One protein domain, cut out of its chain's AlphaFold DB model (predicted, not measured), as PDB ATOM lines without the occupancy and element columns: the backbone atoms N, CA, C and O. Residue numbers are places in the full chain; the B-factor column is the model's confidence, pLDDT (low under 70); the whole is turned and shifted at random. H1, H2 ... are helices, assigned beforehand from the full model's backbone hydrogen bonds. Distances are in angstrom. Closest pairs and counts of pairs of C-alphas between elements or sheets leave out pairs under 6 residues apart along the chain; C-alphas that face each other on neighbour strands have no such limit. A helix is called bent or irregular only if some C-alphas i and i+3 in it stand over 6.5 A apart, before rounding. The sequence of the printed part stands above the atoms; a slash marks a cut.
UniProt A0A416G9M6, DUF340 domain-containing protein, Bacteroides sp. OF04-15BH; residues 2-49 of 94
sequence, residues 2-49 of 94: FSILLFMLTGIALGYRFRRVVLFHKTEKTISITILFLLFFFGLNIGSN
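Overview. This is residues 2 to 49 of the 94 residues of the protein "DUF340 domain-containing protein" of Bacteroides sp. OF04-15BH (UniProt A0A416G9M6). One long helix, H2, and a shorter one, H1, form a flat, open V, joined at its corner by a tight link and with an empty space between the two arms. H2 is kinked near residue 29, and its residues before the kink lie at the corner of the V. The printed part has 48 residues with two named helices, H1 then H2 along the chain, and no named strand; the class is all helix. It is only just extended, close to loose, with a radius of gyration of the C-alphas of 14.8 A, and the C-alphas span 41 by 32 by 8 A.

Arrangement. The longest helix, H2, residues 22 to 47, has a kink of 54 degrees near residue 29. It is irregular, with C-alphas 25 and 28 lying 8.1 A apart. H1, residues 2 to 18, is joined to it by a tight link of 3 residues. The two helices are apart, no C-alpha of the one coming within 8 A of the other. In H1 every backbone O i to N i+4 pair is within hydrogen-bond range; in H2 it is 17 of 22.

Along the chain. H2 runs from Val 22, C-alpha at (131.925, 83.090, 130.506), to Gly 47, C-alpha at (151.262, 88.442, 96.953), 39.1 A from first to last C-alpha. H1 begins at Phe 2, C-alpha at (157.153, 101.782, 122.641), and ends at Phe 18, 24.1 A from first to last C-alpha.

Size, cuts and confidence. The two C-alphas farthest apart, those of Arg 20 and Asn 49, are 42.3 A apart, and the first and last printed C-alphas, of Phe 2 and Asn 49, are 27.2 A apart. Residues 2 to 49 stand free. The printed part has no cut and no long link. The mean pLDDT of the printed part is 84.1, and residues 19 to 27 are under 70.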
ATOM      1  N   PHE A   2     157.925 101.499 121.417       91.50
ATOM      2  CA  PHE A   2     157.153 101.782 122.641       91.50
ATOM      3  C   PHE A   2     155.628 101.710 122.472       91.50
ATOM      4  O   PHE A   2     154.949 101.169 123.337       91.50
ATOM      5  N   SER A   3     155.079 102.167 121.341       92.88
ATOM      6  CA  SER A   3     153.634 102.077 121.086       92.88
ATOM      7  C   SER A   3     153.128 100.634 121.034       92.88
ATOM      8  O   SER A   3     152.034 100.358 121.507       92.88
ATOM      9  N   ILE A   4     153.940  99.709 120.510       93.56
ATOM     10  CA  ILE A   4     153.607  98.279 120.454       93.56
ATOM     11  C   ILE A   4     153.602  97.707 121.875       93.56
ATOM     12  O   ILE A   4     152.648  97.040 122.260       93.56
ATOM     13  N   LEU A   5     154.617  98.042 122.681       94.12
ATOM     14  CA  LEU A   5     154.683  97.654 124.094       94.12
ATOM     15  C   LEU A   5     153.476  98.162 124.896       94.12
ATOM     16  O   LEU A   5     152.875  97.395 125.644       94.12
ATOM     17  N   LEU A   6     153.078  99.425 124.707       95.00
ATOM     18  CA  LEU A   6     151.888  99.996 125.346       95.00
ATOM     19  C   LEU A   6     150.604  99.284 124.910       95.00
ATOM     20  O   LEU A   6     149.742  99.010 125.746       95.00
ATOM     21  N   PHE A   7     150.483  98.935 123.627       94.00
ATOM     22  CA  PHE A   7     149.345  98.170 123.118       94.00
ATOM     23  C   PHE A   7     149.272  96.771 123.741       94.00
ATOM     24  O   PHE A   7     148.200  96.346 124.167       94.00
ATOM     25  N   MET A   8     150.411  96.081 123.860       93.12
ATOM     26  CA  MET A   8     150.493  94.774 124.521       93.12
ATOM     27  C   MET A   8     150.109  94.870 126.003       93.12
ATOM     28  O   MET A   8     149.279  94.091 126.466       93.12
ATOM     29  N   LEU A   9     150.643  95.858 126.734       94.12
ATOM     30  CA  LEU A   9     150.299  96.109 128.141       94.12
ATOM     31  C   LEU A   9     148.806  96.391 128.324       94.12
ATOM     32  O   LEU A   9     148.165  95.835 129.217       94.12
ATOM     33  N   THR A  10     148.240  97.215 127.447       93.56
ATOM     34  CA  THR A  10     146.813  97.548 127.468       93.56
ATOM     35  C   THR A  10     145.961  96.313 127.164       93.56
ATOM     36  O   THR A  10     144.966  96.078 127.845       93.56
ATOM     37  N   GLY A  11     146.385  95.472 126.214       90.25
ATOM     38  CA  GLY A  11     145.745  94.193 125.903       90.25
ATOM     39  C   GLY A  11     145.745  93.219 127.085       90.25
ATOM     40  O   GLY A  11     144.718  92.603 127.363       90.25
ATOM     41  N   ILE A  12     146.846  93.135 127.837       89.50
ATOM     42  CA  ILE A  12     146.929  92.329 129.066       89.50
ATOM     43  C   ILE A  12     145.976  92.880 130.137       89.50
ATOM     44  O   ILE A  12     145.224  92.114 130.744       89.50
ATOM     45  N   ALA A  13     145.954  94.200 130.344       90.69
ATOM     46  CA  ALA A  13     145.068  94.844 131.315       90.69
ATOM     47  C   ALA A  13     143.578  94.633 130.979       90.69
ATOM     48  O   ALA A  13     142.778  94.284 131.853       90.69
ATOM     49  N   LEU A  14     143.210  94.784 129.703       87.75
ATOM     50  CA  LEU A  14     141.868  94.504 129.182       87.75
ATOM     51  C   LEU A  14     141.508  93.021 129.317       87.75
ATOM     52  O   LEU A  14     140.425  92.702 129.803       87.75
ATOM     53  N   GLY A  15     142.425  92.118 128.958       85.06
ATOM     54  CA  GLY A  15     142.241  90.672 129.081       85.06
ATOM     55  C   GLY A  15     142.026  90.230 130.529       85.06
ATOM     56  O   GLY A  15     141.147  89.415 130.804       85.06
ATOM     57  N   TYR A  16     142.749  90.826 131.482       83.81
ATOM     58  CA  TYR A  16     142.550  90.560 132.907       83.81
ATOM     59  C   TYR A  16     141.184  91.058 133.403       83.81
ATOM     60  O   TYR A  16     140.493  90.341 134.129       83.81
ATOM     61  N   ARG A  17     140.740  92.246 132.963       79.50
ATOM     62  CA  ARG A  17     139.410  92.788 133.296       79.50
ATOM     63  C   ARG A  17     138.275  91.928 132.721       79.50
ATOM     64  O   ARG A  17     137.277  91.714 133.406       79.50
ATOM     65  N   PHE A  18     138.436  91.412 131.503       73.81
ATOM     66  CA  PHE A  18     137.452  90.572 130.807       73.81
ATOM     67  C   PHE A  18     137.535  89.077 131.158       73.81
ATOM     68  O   PHE A  18     136.692  88.300 130.721       73.81
ATOM     69  N   ARG A  19     138.470  88.647 132.014       66.56
ATOM     70  CA  ARG A  19     138.636  87.233 132.405       66.56
ATOM     71  C   ARG A  19     137.386  86.600 133.042       66.56
ATOM     72  O   ARG A  19     137.273  85.379 133.068       66.56
ATOM     73  N   ARG A  20     136.447  87.406 133.559       63.00
ATOM     74  CA  ARG A  20     135.215  86.937 134.228       63.00
ATOM     75  C   ARG A  20     134.000  86.718 133.320       63.00
ATOM     76  O   ARG A  20     132.993  86.217 133.814       63.00
ATOM     77  N   VAL A  21     134.050  87.051 132.028       62.62
ATOM     78  CA  VAL A  21     132.920  86.774 131.118       62.62
ATOM     79  C   VAL A  21     133.021  85.359 130.545       62.62
ATOM     80  O   VAL A  21     133.908  85.044 129.759       62.62
ATOM     81  N   VAL A  22     132.059  84.509 130.911       56.22
ATOM     82  CA  VAL A  22     131.925  83.090 130.506       56.22
ATOM     83  C   VAL A  22     131.699  82.912 128.987       56.22
ATOM     84  O   VAL A  22     131.796  81.808 128.457       56.22
ATOM     85  N   LEU A  23     131.476  84.007 128.250       56.72
ATOM     86  CA  LEU A  23     131.265  84.034 126.796       56.72
ATOM     87  C   LEU A  23     132.454  83.508 125.966       56.72
ATOM     88  O   LEU A  23     132.270  83.143 124.807       56.72
ATOM     89  N   PHE A  24     133.654  83.409 126.545       55.38
ATOM     90  CA  PHE A  24     134.859  82.922 125.859       55.38
ATOM     91  C   PHE A  24     135.029  81.390 125.873       55.38
ATOM     92  O   PHE A  24     136.062  80.873 125.455       55.38
ATOM     93  N   HIS A  25     134.024  80.613 126.281       54.66
ATOM     94  CA  HIS A  25     134.120  79.145 126.233       54.66
ATOM     95  C   HIS A  25     134.123  78.556 124.803       54.66
ATOM     96  O   HIS A  25     134.458  77.391 124.623       54.66
ATOM     97  N   LYS A  26     133.804  79.351 123.766       58.16
ATOM     98  CA  LYS A  26     133.902  78.966 122.338       58.16
ATOM     99  C   LYS A  26     135.132  79.549 121.628       58.16
ATOM    100  O   LYS A  26     135.101  79.785 120.422       58.16
ATOM    101  N   THR A  27     136.219  79.775 122.362       64.75
ATOM    102  CA  THR A  27     137.431  80.392 121.800       64.75
ATOM    103  C   THR A  27     138.107  79.513 120.737       64.75
ATOM    104  O   THR A  27     138.689  80.059 119.811       64.75
ATOM    105  N   GLU A  28     137.952  78.183 120.761       70.81
ATOM    106  CA  GLU A  28     138.559  77.299 119.747       70.81
ATOM    107  C   GLU A  28     138.132  77.625 118.306       70.81
ATOM    108  O   GLU A  28     138.979  77.753 117.422       70.81
ATOM    109  N   LYS A  29     136.829  77.829 118.048       77.62
ATOM    110  CA  LYS A  29     136.361  78.188 116.696       77.62
ATOM    111  C   LYS A  29     136.788  79.600 116.300       77.62
ATOM    112  O   LYS A  29     137.121  79.830 115.138       77.62
ATOM    113  N   THR A  30     136.789  80.531 117.253       82.69
ATOM    114  CA  THR A  30     137.216  81.915 117.019       82.69
ATOM    115  C   THR A  30     138.711  81.997 116.719       82.69
ATOM    116  O   THR A  30     139.099  82.702 115.797       82.69
ATOM    117  N   ILE A  31     139.557  81.234 117.415       86.75
ATOM    118  CA  ILE A  31     140.994  81.177 117.124       86.75
ATOM    119  C   ILE A  31     141.215  80.678 115.699       86.75
ATOM    120  O   ILE A  31     141.898  81.343 114.925       86.75
ATOM    121  N   SER A  32     140.605  79.551 115.330       90.31
ATOM    122  CA  SER A  32     140.789  78.975 113.997       90.31
ATOM    123  C   SER A  32     140.349  79.928 112.886       90.31
ATOM    124  O   SER A  32     141.072  80.084 111.902       90.31
ATOM    125  N   ILE A  33     139.208  80.617 113.043       91.50
ATOM    126  CA  ILE A  33     138.759  81.588 112.035       91.50
ATOM    127  C   ILE A  33     139.702  82.794 111.965       91.50
ATOM    128  O   ILE A  33     140.040  83.236 110.871       91.50
ATOM    129  N   THR A  34     140.202  83.290 113.102       92.81
ATOM    130  CA  THR A  34     141.185  84.381 113.132       92.81
ATOM    131  C   THR A  34     142.503  83.977 112.479       92.81
ATOM    132  O   THR A  34     143.040  84.760 111.702       92.81
ATOM    133  N   ILE A  35     143.008  82.766 112.737       94.62
ATOM    134  CA  ILE A  35     144.219  82.246 112.087       94.62
ATOM    135  C   ILE A  35     144.011  82.180 110.575       94.62
ATOM    136  O   ILE A  35     144.878  82.633 109.834       94.62
ATOM    137  N   LEU A  36     142.860  81.683 110.112       94.69
ATOM    138  CA  LEU A  36     142.541  81.630 108.685       94.69
ATOM    139  C   LEU A  36     142.558  83.028 108.054       94.69
ATOM    140  O   LEU A  36     143.205  83.229 107.027       94.69
ATOM    141  N   PHE A  37     141.890  83.998 108.683       95.56
ATOM    142  CA  PHE A  37     141.908  85.387 108.227       95.56
ATOM    143  C   PHE A  37     143.328  85.956 108.209       95.56
ATOM    144  O   PHE A  37     143.724  86.578 107.228       95.56
ATOM    145  N   LEU A  38     144.118  85.718 109.258       95.31
ATOM    146  CA  LEU A  38     145.494  86.198 109.343       95.31
ATOM    147  C   LEU A  38     146.360  85.611 108.223       95.31
ATOM    148  O   LEU A  38     147.093  86.350 107.574       95.31
ATOM    149  N   LEU A  39     146.234  84.308 107.959       95.56
ATOM    150  CA  LEU A  39     146.962  83.623 106.892       95.56
ATOM    151  C   LEU A  39     146.556  84.151 105.511       95.56
ATOM    152  O   LEU A  39     147.413  84.358 104.654       95.56
ATOM    153  N   PHE A  40     145.265  84.435 105.318       95.56
ATOM    154  CA  PHE A  40     144.749  85.051 104.100       95.56
ATOM    155  C   PHE A  40     145.333  86.451 103.879       95.56
ATOM    156  O   PHE A  40     145.907  86.722 102.824       95.56
ATOM    157  N   PHE A  41     145.263  87.327 104.885       95.94
ATOM    158  CA  PHE A  41     145.846  88.669 104.805       95.94
ATOM    159  C   PHE A  41     147.360  88.633 104.606       95.94
ATOM    160  O   PHE A  41     147.888  89.427 103.832       95.94
ATOM    161  N   PHE A  42     148.058  87.709 105.262       93.44
ATOM    162  CA  PHE A  42     149.493  87.521 105.086       93.44
ATOM    163  C   PHE A  42     149.834  87.120 103.644       93.44
ATOM    164  O   PHE A  42     150.717  87.720 103.031       93.44
ATOM    165  N   GLY A  43     149.073  86.180 103.074       91.19
ATOM    166  CA  GLY A  43     149.185  85.782 101.672       91.19
ATOM    167  C   GLY A  43     148.941  86.943 100.707       91.19
ATOM    168  O   GLY A  43     149.732  87.138  99.788       91.19
ATOM    169  N   LEU A  44     147.914  87.770 100.948       92.88
ATOM    170  CA  LEU A  44     147.669  88.985 100.160       92.88
ATOM    171  C   LEU A  44     148.816  89.996 100.276       92.88
ATOM    172  O   LEU A  44     149.201  90.603  99.281       92.88
ATOM    173  N   ASN A  45     149.374  90.173 101.473       91.69
ATOM    174  CA  ASN A  45     150.446  91.135 101.716       91.69
ATOM    175  C   ASN A  45     151.727  90.754 100.957       91.69
ATOM    176  O   ASN A  45     152.329  91.593 100.288       91.69
ATOM    177  N   ILE A  46     152.098  89.470 100.994       89.06
ATOM    178  CA  ILE A  46     153.232  88.940 100.225       89.06
ATOM    179  C   ILE A  46     152.920  88.964  98.725       89.06
ATOM    180  O   ILE A  46     153.746  89.416  97.937       89.06
ATOM    181  N   GLY A  47     151.718  88.526  98.341       86.12
ATOM    182  CA  GLY A  47     151.262  88.442  96.953       86.12
ATOM    183  C   GLY A  47     151.173  89.798  96.242       86.12
ATOM    184  O   GLY A  47     151.390  89.898  95.039       86.12
ATOM    185  N   SER A  48     150.880  90.866  96.980       87.00
ATOM    186  CA  SER A  48     150.828  92.225  96.436       87.00
ATOM    187  C   SER A  48     152.204  92.896  96.365       87.00
ATOM    188  O   SER A  48     152.333  93.955  95.743       87.00
ATOM    189  N   ASN A  49     153.233  92.327  96.997       87.38
ATOM    190  CA  ASN A  49     154.564  92.915  97.043       87.38
ATOM    191  C   ASN A  49     155.455  92.331  95.938       87.38
ATOM    192  O   ASN A  49     156.120  91.308  96.109       87.38
TER     193      ASN A  49